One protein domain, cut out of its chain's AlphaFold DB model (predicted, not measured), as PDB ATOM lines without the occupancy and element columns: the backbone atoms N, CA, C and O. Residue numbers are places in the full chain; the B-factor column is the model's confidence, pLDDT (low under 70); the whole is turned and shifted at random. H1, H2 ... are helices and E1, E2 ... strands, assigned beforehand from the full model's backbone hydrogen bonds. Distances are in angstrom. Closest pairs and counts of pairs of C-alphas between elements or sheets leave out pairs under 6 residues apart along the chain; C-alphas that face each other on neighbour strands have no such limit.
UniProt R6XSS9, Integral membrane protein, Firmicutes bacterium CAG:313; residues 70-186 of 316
ATOM      1  N   ASN A  70     191.827 198.850 104.874       94.94
ATOM      2  CA  ASN A  70     191.457 199.596 103.674       94.94
ATOM      3  C   ASN A  70     192.637 200.396 103.104       94.94
ATOM      4  O   ASN A  70     192.467 201.525 102.645       94.94
ATOM      5  N   TYR A  71     193.838 199.824 103.168       94.94
ATOM      6  CA  TYR A  71     195.075 200.464 102.733       94.94
ATOM      7  C   TYR A  71     195.914 199.498 101.902       94.94
ATOM      8  O   TYR A  71     195.942 198.294 102.158       94.94
ATOM      9  N   ALA A  72     196.637 200.033 100.927       95.50
ATOM     10  CA  ALA A  72     197.558 199.275 100.097       95.50
ATOM     11  C   ALA A  72     198.815 200.095  99.810       95.50
ATOM     12  O   ALA A  72     198.747 201.309  99.654       95.50
ATOM     13  N   LEU A  73     199.961 199.425  99.705       95.81
ATOM     14  CA  LEU A  73     201.126 200.009  99.055       95.81
ATOM     15  C   LEU A  73     200.956 199.861  97.549       95.81
ATOM     16  O   LEU A  73     200.850 198.742  97.037       95.81
ATOM     17  N   VAL A  74     200.942 200.989  96.852       95.19
ATOM     18  CA  VAL A  74     200.752 201.064  95.405       95.19
ATOM     19  C   VAL A  74     202.015 201.636  94.782       95.19
ATOM     20  O   VAL A  74     202.667 202.504  95.355       95.19
ATOM     21  N   LYS A  75     202.384 201.104  93.615       94.06
ATOM     22  CA  LYS A  75     203.452 201.673  92.798       94.06
ATOM     23  C   LYS A  75     202.843 202.702  91.852       94.06
ATOM     24  O   LYS A  75     201.989 202.347  91.042       94.06
ATOM     25  N   ASN A  76     203.314 203.935  91.949       91.75
ATOM     26  CA  ASN A  76     202.893 205.058  91.124       91.75
ATOM     27  C   ASN A  76     203.583 205.038  89.749       91.75
ATOM     28  O   ASN A  76     204.529 204.279  89.510       91.75
ATOM     29  N   GLU A  77     203.119 205.895  88.836       90.62
ATOM     30  CA  GLU A  77     203.679 206.031  87.480       90.62
ATOM     31  C   GLU A  77     205.161 206.438  87.491       90.62
ATOM     32  O   GLU A  77     205.956 205.938  86.695       90.62
ATOM     33  N   ASP A  78     205.560 207.270  88.454       88.75
ATOM     34  CA  ASP A  78     206.947 207.692  88.685       88.75
ATOM     35  C   ASP A  78     207.818 206.602  89.346       88.75
ATOM     36  O   ASP A  78     208.984 206.829  89.667       88.75
ATOM     37  N   SER A  79     207.270 205.396  89.516       85.25
ATOM     38  CA  SER A  79     207.863 204.259  90.218       85.25
ATOM     39  C   SER A  79     208.065 204.427  91.724       85.25
ATOM     40  O   SER A  79     208.617 203.501  92.326       85.25
ATOM     41  N   SER A  80     207.591 205.521  92.327       91.06
ATOM     42  CA  SER A  80     207.525 205.640  93.784       91.06
ATOM     43  C   SER A  80     206.475 204.694  94.358       91.06
ATOM     44  O   SER A  80     205.509 204.319  93.685       91.06
ATOM     45  N   ILE A  81     206.666 204.277  95.604       94.12
ATOM     46  CA  ILE A  81     205.662 203.530  96.359       94.12
ATOM     47  C   ILE A  81     205.055 204.438  97.419       94.12
ATOM     48  O   ILE A  81     205.778 205.038  98.215       94.12
ATOM     49  N   THR A  82     203.726 204.488  97.459       95.00
ATOM     50  CA  THR A  82     202.946 205.221  98.464       95.00
ATOM     51  C   THR A  82     201.894 204.320  99.088       95.00
ATOM     52  O   THR A  82     201.489 203.305  98.514       95.00
ATOM     53  N   LEU A  83     201.477 204.669 100.303       95.88
ATOM     54  CA  LEU A  83     200.291 204.099 100.923       95.88
ATOM     55  C   LEU A  83     199.058 204.826 100.386       95.88
ATOM     56  O   LEU A  83     198.944 206.042 100.521       95.88
ATOM     57  N   GLU A  84     198.128 204.067  99.822       95.00
ATOM     58  CA  GLU A  84     196.871 204.569  99.282       95.00
ATOM     59  C   GLU A  84     195.682 203.886  99.958       95.00
ATOM     60  O   GLU A  84     195.745 202.720 100.364       95.00
ATOM     61  N   MET A  85     194.576 204.620 100.069       94.12
ATOM     62  CA  MET A  85     193.323 204.079 100.585       94.12
ATOM     63  C   MET A  85     192.653 203.218  99.509       94.12
ATOM     64  O   MET A  85     192.447 203.671  98.387       94.12
ATOM     65  N   THR A  86     192.245 201.998  99.856       91.62
ATOM     66  CA  THR A  86     191.477 201.122  98.952       91.62
ATOM     67  C   THR A  86     189.972 201.398  99.006       91.62
ATOM     68  O   THR A  86     189.220 200.943  98.145       91.62
ATOM     69  N   LYS A  87     189.525 202.180  99.996       88.69
ATOM     70  CA  LYS A  87     188.146 202.650 100.160       88.69
ATOM     71  C   LYS A  87     188.137 204.143 100.486       88.69
ATOM     72  O   LYS A  87     188.911 204.597 101.324       88.69
ATOM     73  N   ASN A  88     187.223 204.894  99.869       81.62
ATOM     74  CA  ASN A  88     187.039 206.318 100.165       81.62
ATOM     75  C   ASN A  88     186.758 206.542 101.661       81.62
ATOM     76  O   ASN A  88     185.947 205.825 102.250       81.62
ATOM     77  N   ASN A  89     187.394 207.566 102.240       81.12
ATOM     78  CA  ASN A  89     187.277 207.954 103.651       81.12
ATOM     79  C   ASN A  89     187.629 206.827 104.638       81.12
ATOM     80  O   ASN A  89     186.955 206.660 105.657       81.12
ATOM     81  N   ALA A  90     188.663 206.034 104.341       84.50
ATOM     82  CA  ALA A  90     189.184 205.062 105.296       84.50
ATOM     83  C   ALA A  90     189.647 205.774 106.580       84.50
ATOM     84  O   ALA A  90     190.477 206.684 106.544       84.50
ATOM     85  N   THR A  91     189.087 205.361 107.716       87.94
ATOM     86  CA  THR A  91     189.525 205.808 109.041       87.94
ATOM     87  C   THR A  91     190.847 205.136 109.415       87.94
ATOM     88  O   THR A  91     191.135 204.059 108.892       87.94
ATOM     89  N   PRO A  92     191.625 205.695 110.356       90.00
ATOM     90  CA  PRO A  92     192.848 205.062 110.837       90.00
ATOM     91  C   PRO A  92     192.592 203.641 111.350       90.00
ATOM     92  O   PRO A  92     191.650 203.400 112.106       90.00
ATOM     93  N   GLN A  93     193.433 202.694 110.939       91.75
ATOM     94  CA  GLN A  93     193.288 201.274 111.269       91.75
ATOM     95  C   GLN A  93     194.563 200.715 111.887       91.75
ATOM     96  O   GLN A  93     195.650 201.271 111.728       91.75
ATOM     97  N   TYR A  94     194.437 199.593 112.592       92.19
ATOM     98  CA  TYR A  94     195.576 198.904 113.181       92.19
ATOM     99  C   TYR A  94     195.463 197.389 113.030       92.19
ATOM    100  O   TYR A  94     194.371 196.833 112.931       92.19
ATOM    101  N   VAL A  95     196.612 196.722 113.089       93.38
ATOM    102  CA  VAL A  95     196.721 195.270 113.235       93.38
ATOM    103  C   VAL A  95     197.651 194.975 114.396       93.38
ATOM    104  O   VAL A  95     198.783 195.460 114.440       93.38
ATOM    105  N   TYR A  96     197.173 194.172 115.344       91.50
ATOM    106  CA  TYR A  96     197.981 193.719 116.466       91.50
ATOM    107  C   TYR A  96     198.556 192.339 116.192       91.50
ATOM    108  O   TYR A  96     197.805 191.370 116.133       91.50
ATOM    109  N   VAL A  97     199.878 192.246 116.074       90.38
ATOM    110  CA  VAL A  97     200.568 190.971 115.879       90.38
ATOM    111  C   VAL A  97     201.157 190.508 117.204       90.38
ATOM    112  O   VAL A  97     202.096 191.110 117.738       90.38
ATOM    113  N   LYS A  98     200.576 189.431 117.739       83.00
ATOM    114  CA  LYS A  98     201.011 188.790 118.985       83.00
ATOM    115  C   LYS A  98     202.127 187.783 118.719       83.00
ATOM    116  O   LYS A  98     202.131 187.095 117.698       83.00
ATOM    117  N   ASP A  99     203.045 187.684 119.676       72.31
ATOM    118  CA  ASP A  99     204.040 186.610 119.779       72.31
ATOM    119  C   ASP A  99     204.931 186.407 118.540       72.31
ATOM    120  O   ASP A  99     205.373 185.301 118.227       72.31
ATOM    121  N   PHE A 100     205.278 187.493 117.851       74.56
ATOM    122  CA  PHE A 100     206.283 187.459 116.799       74.56
ATOM    123  C   PHE A 100     207.686 187.345 117.415       74.56
ATOM    124  O   PHE A 100     208.263 188.326 117.886       74.56
ATOM    125  N   ASN A 101     208.241 186.128 117.433       68.81
ATOM    126  CA  ASN A 101     209.542 185.814 118.046       68.81
ATOM    127  C   ASN A 101     209.673 186.301 119.506       68.81
ATOM    128  O   ASN A 101     210.710 186.825 119.907       68.81
ATOM    129  N   GLY A 102     208.611 186.151 120.305       69.62
ATOM    130  CA  GLY A 102     208.605 186.559 121.717       69.62
ATOM    131  C   GLY A 102     208.445 188.067 121.947       69.62
ATOM    132  O   GLY A 102     208.595 188.530 123.073       69.62
ATOM    133  N   SER A 103     208.139 188.840 120.902       75.38
ATOM    134  CA  SER A 103     207.743 190.249 120.990       75.38
ATOM    135  C   SER A 103     206.377 190.459 120.339       75.38
ATOM    136  O   SER A 103     205.963 189.688 119.479       75.38
ATOM    137  N   SER A 104     205.663 191.507 120.741       84.56
ATOM    138  CA  SER A 104     204.409 191.909 120.094       84.56
ATOM    139  C   SER A 104     204.581 193.274 119.439       84.56
ATOM    140  O   SER A 104     205.266 194.147 119.982       84.56
ATOM    141  N   PHE A 105     203.967 193.463 118.277       89.12
ATOM    142  CA  PHE A 105     204.036 194.729 117.557       89.12
ATOM    143  C   PHE A 105     202.679 195.118 116.978       89.12
ATOM    144  O   PHE A 105     201.795 194.284 116.778       89.12
ATOM    145  N   VAL A 106     202.513 196.410 116.721       91.12
ATOM    146  CA  VAL A 106     201.282 196.999 116.197       91.12
ATOM    147  C   VAL A 106     201.603 197.679 114.877       91.12
ATOM    148  O   VAL A 106     202.460 198.560 114.820       91.12
ATOM    149  N   MET A 107     200.925 197.264 113.813       93.31
ATOM    150  CA  MET A 107     200.942 197.985 112.544       93.31
ATOM    151  C   MET A 107     199.806 199.001 112.549       93.31
ATOM    152  O   MET A 107     198.691 198.656 112.928       93.31
ATOM    153  N   LEU A 108     200.086 200.235 112.151       93.62
ATOM    154  CA  LEU A 108     199.135 201.342 112.123       93.62
ATOM    155  C   LEU A 108     199.062 201.901 110.711       93.62
ATOM    156  O   LEU A 108     200.100 202.115 110.091       93.62
ATOM    157  N   PHE A 109     197.858 202.177 110.231       94.31
ATOM    158  CA  PHE A 109     197.607 202.642 108.872       94.31
ATOM    159  C   PHE A 109     196.793 203.930 108.914       94.31
ATOM    160  O   PHE A 109     195.778 204.008 109.606       94.31
ATOM    161  N   SER A 110     197.276 204.949 108.215       92.94
ATOM    162  CA  SER A 110     196.607 206.231 107.987       92.94
ATOM    163  C   SER A 110     197.285 206.904 106.797       92.94
ATOM    164  O   SER A 110     198.457 206.654 106.559       92.94
ATOM    165  N   ASN A 111     196.613 207.779 106.050       90.38
ATOM    166  CA  ASN A 111     197.324 208.596 105.057       90.38
ATOM    167  C   ASN A 111     198.088 209.753 105.715       90.38
ATOM    168  O   ASN A 111     199.141 210.160 105.223       90.38
ATOM    169  N   GLU A 112     197.589 210.238 106.847       88.38
ATOM    170  CA  GLU A 112     198.185 211.326 107.614       88.38
ATOM    171  C   GLU A 112     199.031 210.789 108.771       88.38
ATOM    172  O   GLU A 112     198.788 209.701 109.302       88.38
ATOM    173  N   GLU A 113     200.040 211.562 109.174       84.06
ATOM    174  CA  GLU A 113     200.829 211.249 110.361       84.06
ATOM    175  C   GLU A 113     200.034 211.616 111.613       84.06
ATOM    176  O   GLU A 113     199.997 212.771 112.028       84.06
ATOM    177  N   LEU A 114     199.405 210.605 112.208       82.50
ATOM    178  CA  LEU A 114     198.580 210.771 113.398       82.50
ATOM    179  C   LEU A 114     199.352 210.417 114.665       82.50
ATOM    180  O   LEU A 114     200.207 209.520 114.670       82.50
ATOM    181  N   ALA A 115     199.016 211.083 115.766       78.62
ATOM    182  CA  ALA A 115     199.480 210.656 117.076       78.62
ATOM    183  C   ALA A 115     198.827 209.315 117.454       78.62
ATOM    184  O   ALA A 115     197.691 209.032 117.079       78.62
ATOM    185  N   LEU A 116     199.503 208.479 118.258       74.88
ATOM    186  CA  LEU A 116     198.909 207.210 118.712       74.88
ATOM    187  C   LEU A 116     197.565 207.413 119.433       74.88
ATOM    188  O   LEU A 116     196.727 206.519 119.410       74.88
ATOM    189  N   THR A 117     197.363 208.572 120.071       72.81
ATOM    190  CA  THR A 117     196.121 208.964 120.762       72.81
ATOM    191  C   THR A 117     194.894 208.971 119.863       72.81
ATOM    192  O   THR A 117     193.776 208.934 120.368       72.81
ATOM    193  N   GLU A 118     195.103 209.004 118.553       77.94
ATOM    194  CA  GLU A 118     194.053 209.018 117.540       77.94
ATOM    195  C   GLU A 118     193.636 207.605 117.106       77.94
ATOM    196  O   GLU A 118     192.676 207.445 116.358       77.94
ATOM    197  N   TYR A 119     194.315 206.567 117.610       76.88
ATOM    198  CA  TYR A 119     193.949 205.172 117.393       76.88
ATOM    199  C   TYR A 119     193.186 204.612 118.602       76.88
ATOM    200  O   TYR A 119     193.599 204.766 119.754       76.88
ATOM    201  N   GLN A 120     192.101 203.882 118.329       77.56
ATOM    202  CA  GLN A 120     191.391 203.081 119.328       77.56
ATOM    203  C   GLN A 120     192.057 201.712 119.466       77.56
ATOM    204  O   GLN A 120     191.805 200.809 118.669       77.56
ATOM    205  N   LEU A 121     192.917 201.557 120.473       81.06
ATOM    206  CA  LEU A 121     193.713 200.346 120.670       81.06
ATOM    207  C   LEU A 121     193.102 199.424 121.745       81.06
ATOM    208  O   LEU A 121     192.548 199.914 122.734       81.06
ATOM    209  N   PRO A 122     193.229 198.088 121.606       80.94
ATOM    210  CA  PRO A 122     192.744 197.116 122.582       80.94
ATOM    211  C   PRO A 122     193.308 197.309 123.992       80.94
ATOM    212  O   PRO A 122     194.501 197.556 124.180       80.94
ATOM    213  N   ASN A 123     192.473 197.065 125.002       78.00
ATOM    214  CA  ASN A 123     192.846 197.133 126.419       78.00
ATOM    215  C   ASN A 123     193.979 196.164 126.778       78.00
ATOM    216  O   ASN A 123     194.791 196.447 127.654       78.00
ATOM    217  N   GLU A 124     194.093 195.044 126.066       80.62
ATOM    218  CA  GLU A 124     195.162 194.060 126.266       80.62
ATOM    219  C   GLU A 124     196.577 194.568 125.929       80.62
ATOM    220  O   GLU A 124     197.561 193.897 126.255       80.62
ATOM    221  N   MET A 125     196.693 195.724 125.270       81.38
ATOM    222  CA  MET A 125     197.965 196.395 124.994       81.38
ATOM    223  C   MET A 125     198.408 197.320 126.133       81.38
ATOM    224  O   MET A 125     199.564 197.743 126.158       81.38
ATOM    225  N   VAL A 126     197.508 197.674 127.058       80.50
ATOM    226  CA  VAL A 126     197.771 198.680 128.097       80.50
ATOM    227  C   VAL A 126     198.893 198.224 129.021       80.50
ATOM    228  O   VAL A 126     198.948 197.073 129.449       80.50
ATOM    229  N   GLY A 127     199.810 199.143 129.317       76.25
ATOM    230  CA  GLY A 127     200.974 198.905 130.167       76.25
ATOM    231  C   GLY A 127     202.089 198.099 129.495       76.25
ATOM    232  O   GLY A 127     203.162 197.958 130.079       76.25
ATOM    233  N   LYS A 128     201.889 197.603 128.266       81.44
ATOM    234  CA  LYS A 128     202.927 196.892 127.511       81.44
ATOM    235  C   LYS A 128     203.784 197.880 126.726       81.44
ATOM    236  O   LYS A 128     203.284 198.839 126.139       81.44
ATOM    237  N   SER A 129     205.092 197.632 126.703       81.56
ATOM    238  CA  SER A 129     206.000 198.292 125.763       81.56
ATOM    239  C   SER A 129     205.899 197.570 124.424       81.56
ATOM    240  O   SER A 129     206.254 196.396 124.338       81.56
ATOM    241  N   LEU A 130     205.406 198.260 123.398       84.44
ATOM    242  CA  LEU A 130     205.140 197.679 122.084       84.44
ATOM    243  C   LEU A 130     205.956 198.380 121.004       84.44
ATOM    244  O   LEU A 130     206.285 199.566 121.105       84.44
ATOM    245  N   ILE A 131     206.271 197.621 119.959       87.12
ATOM    246  CA  ILE A 131     206.872 198.146 118.738       87.12
ATOM    247  C   ILE A 131     205.738 198.581 117.812       87.12
ATOM    248  O   ILE A 131     204.853 197.788 117.501       87.12
ATOM    249  N   PHE A 132     205.773 199.826 117.357       88.06
ATOM    250  CA  PHE A 132     204.802 200.391 116.431       88.06
ATOM    251  C   PHE A 132     205.437 200.588 115.059       88.06
ATOM    252  O   PHE A 132     206.511 201.181 114.941       88.06
ATOM    253  N   LEU A 133     204.750 200.092 114.033       91.06
ATOM    254  CA  LEU A 133     205.046 200.296 112.620       91.06
ATOM    255  C   LEU A 133     203.920 201.141 112.032       91.06
ATOM    256  O   LEU A 133     202.849 200.621 111.733       91.06
ATOM    257  N   GLN A 134     204.141 202.444 111.903       92.12
ATOM    258  CA  GLN A 134     203.157 203.362 111.344       92.12
ATOM    259  C   GLN A 134     203.420 203.572 109.860       92.12
ATOM    260  O   GLN A 134     204.485 204.051 109.479       92.12
ATOM    261  N   PHE A 135     202.436 203.218 109.045       94.06
ATOM    262  CA  PHE A 135     202.390 203.439 107.612       94.06
ATOM    263  C   PHE A 135     201.597 204.722 107.361       94.06
ATOM    264  O   PHE A 135     200.432 204.808 107.746       94.06
ATOM    265  N   THR A 136     202.255 205.707 106.749       93.94
ATOM    266  CA  THR A 136     201.654 206.966 106.269       93.94
ATOM    267  C   THR A 136     201.732 207.039 104.747       93.94
ATOM    268  O   THR A 136     202.361 206.165 104.146       93.94
ATOM    269  N   LYS A 137     201.151 208.066 104.110       93.88
ATOM    270  CA  LYS A 137     201.137 208.185 102.642       93.88
ATOM    271  C   LYS A 137     202.515 207.976 101.998       93.88
ATOM    272  O   LYS A 137     202.659 207.129 101.123       93.88
ATOM    273  N   ASP A 138     203.538 208.674 102.487       92.12
ATOM    274  CA  ASP A 138     204.848 208.713 101.814       92.12
ATOM    275  C   ASP A 138     205.942 207.902 102.524       92.12
ATOM    276  O   ASP A 138     207.023 207.663 101.978       92.12
ATOM    277  N   HIS A 139     205.714 207.510 103.777       91.81
ATOM    278  CA  HIS A 139     206.746 206.877 104.587       91.81
ATOM    279  C   HIS A 139     206.187 205.935 105.644       91.81
ATOM    280  O   HIS A 139     205.056 206.080 106.110       91.81
ATOM    281  N   ALA A 140     207.039 205.012 106.082       91.94
ATOM    282  CA  ALA A 140     206.824 204.270 107.307       91.94
ATOM    283  C   ALA A 140     207.708 204.818 108.432       91.94
ATOM    284  O   ALA A 140     208.799 205.362 108.216       91.94
ATOM    285  N   ARG A 141     207.238 204.640 109.661       88.88
ATOM    286  CA  ARG A 141     207.938 205.023 110.880       88.88
ATOM    287  C   ARG A 141     207.898 203.866 111.866       88.88
ATOM    288  O   ARG A 141     206.847 203.290 112.127       88.88
ATOM    289  N   LEU A 142     209.055 203.564 112.442       86.81
ATOM    290  CA  LEU A 142     209.198 202.602 113.529       86.81
ATOM    291  C   LEU A 142     209.399 203.363 114.838       86.81
ATOM    292  O   LEU A 142     210.174 204.318 114.896       86.81
ATOM    293  N   PHE A 143     208.734 202.955 115.908       84.38
ATOM    294  CA  PHE A 143     208.991 203.504 117.237       84.38
ATOM    295  C   PHE A 143     208.549 202.544 118.337       84.38
ATOM    296  O   PHE A 143     207.760 201.635 118.105       84.38
ATOM    297  N   VAL A 144     209.079 202.738 119.543       83.62
ATOM    298  CA  VAL A 144     208.701 201.974 120.734       83.62
ATOM    299  C   VAL A 144     208.015 202.917 121.703       83.62
ATOM    300  O   VAL A 144     208.574 203.950 122.086       83.62
ATOM    301  N   SER A 145     206.807 202.550 122.114       79.31
ATOM    302  CA  SER A 145     206.037 203.314 123.089       79.31
ATOM    303  C   SER A 145     205.369 202.376 124.079       79.31
ATOM    304  O   SER A 145     204.970 201.262 123.734       79.31
ATOM    305  N   THR A 146     205.228 202.843 125.313       79.50
ATOM    306  CA  THR A 146     204.307 202.226 126.267       79.50
ATOM    307  C   THR A 146     202.945 202.882 126.105       79.50
ATOM    308  O   THR A 146     202.844 204.111 126.059       79.50
ATOM    309  N   TYR A 147     201.915 202.051 125.970       75.88
ATOM    310  CA  TYR A 147     200.531 202.492 125.865       75.88
ATOM    311  C   TYR A 147     199.922 202.613 127.264       75.88
ATOM    312  O   TYR A 147     199.683 201.601 127.927       75.88
ATOM    313  N   GLU A 148     199.686 203.838 127.731       74.12
ATOM    314  CA  GLU A 148     198.970 204.083 128.983       74.12
ATOM    315  C   GLU A 148     197.490 204.329 128.663       74.12
ATOM    316  O   GLU A 148     197.116 205.328 128.046       74.12
ATOM    317  N   GLY A 149     196.647 203.368 129.042       67.88
ATOM    318  CA  GLY A 149     195.194 203.490 128.953       67.88
ATOM    319  C   GLY A 149     194.642 204.434 130.022       67.88
ATOM    320  O   GLY A 149     195.308 204.760 131.009       67.88
ATOM    321  N   LYS A 150     193.395 204.865 129.855       66.25
ATOM    322  CA  LYS A 150     192.662 205.609 130.879       66.25
ATOM    323  C   LYS A 150     192.402 204.695 132.079       66.25
ATOM    324  O   LYS A 150     191.946 203.566 131.938       66.25
ATOM    325  N   LYS A 151     192.646 205.219 133.284       56.59
ATOM    326  CA  LYS A 151     192.534 204.494 134.568       56.59
ATOM    327  C   LYS A 151     191.133 203.913 134.850       56.59
ATOM    328  O   LYS A 151     191.021 203.020 135.681       56.59
ATOM    329  N   TYR A 152     190.092 204.412 134.175       55.56
ATOM    330  CA  TYR A 152     188.688 204.034 134.371       55.56
ATOM    331  C   TYR A 152     187.928 204.029 133.032       55.56
ATOM    332  O   TYR A 152     187.256 205.001 132.686       55.56
ATOM    333  N   HIS A 153     188.047 202.954 132.255       54.78
ATOM    334  CA  HIS A 153     187.166 202.684 131.113       54.78
ATOM    335  C   HIS A 153     186.872 201.184 131.030       54.78
ATOM    336  O   HIS A 153     187.797 200.374 131.008       54.78
ATOM    337  N   PHE A 154     185.581 200.844 131.019       51.25
ATOM    338  CA  PHE A 154     185.059 199.473 131.046       51.25
ATOM    339  C   PHE A 154     184.244 199.107 129.796       51.25
ATOM    340  O   PHE A 154     183.609 198.060 129.804       51.25
ATOM    341  N   ASP A 155     184.287 199.907 128.727       57.53
ATOM    342  CA  ASP A 155     183.498 199.624 127.520       57.53
ATOM    343  C   ASP A 155     184.337 199.035 126.373       57.53
ATOM    344  O   ASP A 155     185.500 199.390 126.168       57.53
ATOM    345  N   ASP A 156     183.725 198.066 125.682       55.91
ATOM    346  CA  ASP A 156     184.063 197.415 124.402       55.91
ATOM    347  C   ASP A 156     185.474 196.833 124.189       55.91
ATOM    348  O   ASP A 156     185.813 196.361 123.102       55.91
ATOM    349  N   GLY A 157     186.322 196.802 125.219       66.31
ATOM    350  CA  GLY A 157     187.646 196.170 125.146       66.31
ATOM    351  C   GLY A 157     188.688 196.946 124.326       66.31
ATOM    352  O   GLY A 157     189.825 196.481 124.211       66.31
ATOM    353  N   LYS A 158     188.342 198.130 123.805       71.69
ATOM    354  CA  LYS A 158     189.240 199.100 123.155       71.69
ATOM    355  C   LYS A 158     189.153 200.440 123.891       71.69
ATOM    356  O   LYS A 158     188.111 200.786 124.432       71.69
ATOM    357  N   GLN A 159     190.230 201.221 123.894       70.25
ATOM    358  CA  GLN A 159     190.209 202.578 124.444       70.25
ATOM    359  C   GLN A 159     191.139 203.519 123.669       70.25
ATOM    360  O   GLN A 159     191.998 203.071 122.910       70.25
ATOM    361  N   ASN A 160     190.955 204.828 123.850       66.31
ATOM    362  CA  ASN A 160     191.909 205.832 123.375       66.31
ATOM    363  C   ASN A 160     193.105 205.906 124.329       66.31
ATOM    364  O   ASN A 160     192.943 205.768 125.547       66.31
ATOM    365  N   VAL A 161     194.283 206.220 123.788       63.16
ATOM    366  CA  VAL A 161     195.482 206.470 124.600       63.16
ATOM    367  C   VAL A 161     195.250 207.641 125.556       63.16
ATOM    368  O   VAL A 161     194.826 208.714 125.132       63.16
ATOM    369  N   ALA A 162     195.546 207.445 126.843       58.03
ATOM    370  CA  ALA A 162     195.526 208.518 127.836       58.03
ATOM    371  C   ALA A 162     196.825 209.331 127.806       58.03
ATOM    372  O   ALA A 162     196.797 210.558 127.862       58.03
ATOM    373  N   SER A 163     197.957 208.638 127.693       63.59
ATOM    374  CA  SER A 163     199.295 209.221 127.625       63.59
ATOM    375  C   SER A 163     200.248 208.303 126.864       63.59
ATOM    376  O   SER A 163     200.105 207.078 126.840       63.59
ATOM    377  N   LEU A 164     201.239 208.916 126.219       65.44
ATOM    378  CA  LEU A 164     202.311 208.206 125.536       65.44
ATOM    379  C   LEU A 164     203.617 208.423 126.265       65.44
ATOM    380  O   LEU A 164     204.082 209.553 126.405       65.44
ATOM    381  N   LYS A 165     204.257 207.317 126.628       67.44
ATOM    382  CA  LYS A 165     205.668 207.327 126.973       67.44
ATOM    383  C   LYS A 165     206.455 206.810 125.775       67.44
ATOM    384  O   LYS A 165     206.675 205.605 125.639       67.44
ATOM    385  N   MET A 166     206.825 207.730 124.878       65.94
ATOM    386  CA  MET A 166     207.747 207.407 123.789       65.94
ATOM    387  C   MET A 166     209.100 207.052 124.393       65.94
ATOM    388  O   MET A 166     209.783 207.900 124.963       65.94
ATOM    389  N   ASN A 167     209.480 205.788 124.250       61.88
ATOM    390  CA  ASN A 167     210.758 205.288 124.741       61.88
ATOM    391  C   ASN A 167     211.841 205.445 123.668       61.88
ATOM    392  O   ASN A 167     213.004 205.677 123.982       61.88
ATOM    393  N   TYR A 168     211.454 205.322 122.395       70.56
ATOM    394  CA  TYR A 168     212.365 205.428 121.264       70.56
ATOM    395  C   TYR A 168     211.607 205.776 119.983       70.56
ATOM    396  O   TYR A 168     210.590 205.155 119.678       70.56
ATOM    397  N   GLN A 169     212.121 206.721 119.199       69.81
ATOM    398  CA  GLN A 169     211.632 207.024 117.858       69.81
ATOM    399  C   GLN A 169     212.711 206.656 116.842       69.81
ATOM    400  O   GLN A 169     213.799 207.226 116.873       69.81
ATOM    401  N   ALA A 170     212.415 205.729 115.933       67.44
ATOM    402  CA  ALA A 170     213.298 205.462 114.808       67.44
ATOM    403  C   ALA A 170     213.071 206.473 113.671       67.44
ATOM    404  O   ALA A 170     212.115 207.255 113.656       67.44
ATOM    405  N   MET A 171     213.978 206.426 112.700       72.31
ATOM    406  CA  MET A 171     213.987 207.282 111.520       72.31
ATOM    407  C   MET A 171     212.745 207.051 110.642       72.31
ATOM    408  O   MET A 171     212.358 205.909 110.388       72.31
ATOM    409  N   LYS A 172     212.142 208.143 110.158       84.88
ATOM    410  CA  LYS A 172     211.133 208.114 109.089       84.88
ATOM    411  C   LYS A 172     211.803 207.687 107.790       84.88
ATOM    412  O   LYS A 172     212.838 208.249 107.424       84.88
ATOM    413  N   ILE A 173     211.222 206.724 107.087       88.75
ATOM    414  CA  ILE A 173     211.818 206.178 105.871       88.75
ATOM    415  C   ILE A 173     210.752 205.971 104.797       88.75
ATOM    416  O   ILE A 173     209.710 205.368 105.041       88.75
ATOM    417  N   THR A 174     211.010 206.506 103.605       91.88
ATOM    418  CA  THR A 174     210.107 206.340 102.463       91.88
ATOM    419  C   THR A 174     210.071 204.881 102.020       91.88
ATOM    420  O   THR A 174     211.044 204.141 102.206       91.88
ATOM    421  N   TYR A 175     208.971 204.460 101.406       92.75
ATOM    422  CA  TYR A 175     208.808 203.080 100.947       92.75
ATOM    423  C   TYR A 175     209.864 202.674  99.910       92.75
ATOM    424  O   TYR A 175     210.387 201.562  99.967       92.75
ATOM    425  N   ASP A 176     210.295 203.600  99.055       89.12
ATOM    426  CA  ASP A 176     211.371 203.354  98.086       89.12
ATOM    427  C   ASP A 176     212.733 203.131  98.751       89.12
ATOM    428  O   ASP A 176     213.523 202.276  98.331       89.12
ATOM    429  N   LYS A 177     213.020 203.892  99.817       88.38
ATOM    430  CA  LYS A 177     214.241 203.720 100.618       88.38
ATOM    431  C   LYS A 177     214.193 202.426 101.419       88.38
ATOM    432  O   LYS A 177     215.218 201.761 101.538       88.38
ATOM    433  N   LEU A 178     213.013 202.047 101.912       88.12
ATOM    434  CA  LEU A 178     212.792 200.730 102.498       88.12
ATOM    435  C   LEU A 178     213.006 199.619 101.474       88.12
ATOM    436  O   LEU A 178     213.508 198.573 101.852       88.12
ATOM    437  N   GLY A 179     212.694 199.852 100.197       89.38
ATOM    438  CA  GLY A 179     212.611 198.793  99.197       89.38
ATOM    439  C   GLY A 179     211.311 198.014  99.346       89.38
ATOM    440  O   GLY A 179     211.309 196.795  99.194       89.38
ATOM    441  N   ALA A 180     210.226 198.698  99.701       91.69
ATOM    442  CA  ALA A 180     208.912 198.090  99.763       91.69
ATOM    443  C   ALA A 180     208.475 197.581  98.381       91.69
ATOM    444  O   ALA A 180     209.040 197.950  97.350       91.69
ATOM    445  N   VAL A 181     207.456 196.731  98.361       92.75
ATOM    446  CA  VAL A 181     206.805 196.258  97.133       92.75
ATOM    447  C   VAL A 181     205.294 196.432  97.269       92.75
ATOM    448  O   VAL A 181     204.803 196.496  98.401       92.75
ATOM    449  N   PRO A 182     204.547 196.499  96.151       93.69
ATOM    450  CA  PRO A 182     203.102 196.646  96.208       93.69
ATOM    451  C   PRO A 182     202.431 195.513  96.982       93.69
ATOM    452  O   PRO A 182     202.662 194.329  96.719       93.69
ATOM    453  N   ILE A 183     201.560 195.879  97.915       94.19
ATOM    454  CA  ILE A 183     200.801 194.936  98.730       94.19
ATOM    455  C   ILE A 183     199.461 195.549  99.109       94.19
ATOM    456  O   ILE A 183     199.389 196.696  99.530       94.19
ATOM    457  N   ASP A 184     198.403 194.760  98.975       94.00
ATOM    458  CA  ASP A 184     197.082 195.106  99.484       94.00
ATOM    459  C   ASP A 184     196.919 194.493 100.878       94.00
ATOM    460  O   ASP A 184     196.910 193.263 101.017       94.00
ATOM    461  N   PHE A 185     196.819 195.343 101.905       93.19
ATOM    462  CA  PHE A 185     196.687 194.902 103.293       93.19
ATOM    463  C   PHE A 185     195.298 194.320 103.604       93.19
ATOM    464  O   PHE A 185     195.163 193.557 104.560       93.19
ATOM    465  N   GLY A 186     194.285 194.595 102.776       91.19
ATOM    466  CA  GLY A 186     192.957 193.973 102.849       91.19
ATOM    467  C   GLY A 186     192.886 192.592 102.184       91.19
ATOM    468  O   GLY A 186     191.928 191.837 102.391       91.19
TER     469      GLY A 186
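This is residues 70 to 186 of the 316 residues of the protein "Integral membrane protein" of Firmicutes bacterium CAG:313 (UniProt R6XSS9). A six-stranded sheet curls like part of a barrel and folds back on itself, with E3, E4 and E6 facing E8 and E5 across the hinge strand E7; it is not a closed ring, for its edge strands E3 and E5 come near each other at a single pair of C-alphas. Past one end of this curl, beside the ends of E4 and E6 and the start of E7, sits a small hairpin of E1 and E2, with the short helix H1 close by and residues 183 to 184, near the end of the printed part, paired with residues 72 to 73 of E1. The printed part has 117 residues with eight named strands and then one named helix, E1 to E8 followed by H1; the class is mostly strand. The large sheet is mixed, in the order E3, E4, E6, E7, E8, E5, and E1 and E2 form an antiparallel sheet of two. The whole is compact, with a radius of gyration of the C-alphas of 14.8 A, yet elongated, spanning 49 by 29 by 23 A.

In the large sheet, E3 is residues 93 to 100 and measures 19.8 A from first to last C-alpha, and E4, residues 103 to 109, measures 20.1 A. E6, residues 129 to 135, measures 19.2 A, and E7, residues 139 to 149, measures 27.2 A. E8, residues 158 to 174, is the longest strand by residues and measures 30.3 A, from C-alpha 158 at (189.240, 199.100, 123.155) to C-alpha 174 at (210.107, 206.340, 102.463). E5 is the three residues 120 to 122. In the small sheet, E1 is residues 71 to 75, beginning at C-alpha 71 at (195.075, 200.464, 102.733), and E2 is residues 81 to 85. H1 is residues 175 to 178, ending at C-alpha 178 at (212.792, 200.730, 102.498).

The large sheet is twisted, and the way across it turns by 169 degrees. E3 and E4 are an antiparallel hairpin, with N 95 and O 107 at 2.8 A. E4 and E6 are parallel at 30 degrees, with N 108 and O 133 at 2.8 A. E6 and E7 are an antiparallel hairpin, with N 132 and O 143 at 2.8 A. E7 bends by 69 degrees at residue 144 and E8 by 95 degrees at residue 163; these two form an antiparallel hairpin, with N 140 and O 173 at 2.9 A and N 162 and O 148 at 2.9 A. E6, E7 and E8 make a meander, each strand the antiparallel neighbour of the one before. The pairing of E8 is staggered, with E7 over residues 161 to 174 and with E5 over residues 158 to 160, where N 159 and O 121 are 2.9 A apart. E5, E6, E7 and E8 make a Greek key, a meander of three strands with E5, the strand before it, antiparallel beside its last. The closest C-alphas of edge strands E3 and E5 are those of Tyr 94 and Leu 121, 7.9 A apart. E1 and E2 are a hairpin, with N 72 and O 84 at 2.9 A. The closest C-alphas of E2 and E6 are those of Leu 83 and Phe 135, 7.0 A apart. H1 only grazes the large sheet, with its residues 175 to 178; it is too short for an O i to N i+4 pair, and its one O i to N i+3 pair is within hydrogen-bond range. Residues 183 to 184 pair antiparallel with residues 72 to 73 of E1.

The two C-alphas farthest apart are those of Asp 78 and Tyr 152, at 49.3 A, while the first and last printed C-alphas are 5.9 A apart. The printed part has no cut, and no link is long. The mean pLDDT of the printed part is 82.5; it is under 70 at residues 101 to 102, 149 to 157, 160 to 167 and 169 to 170 of this model.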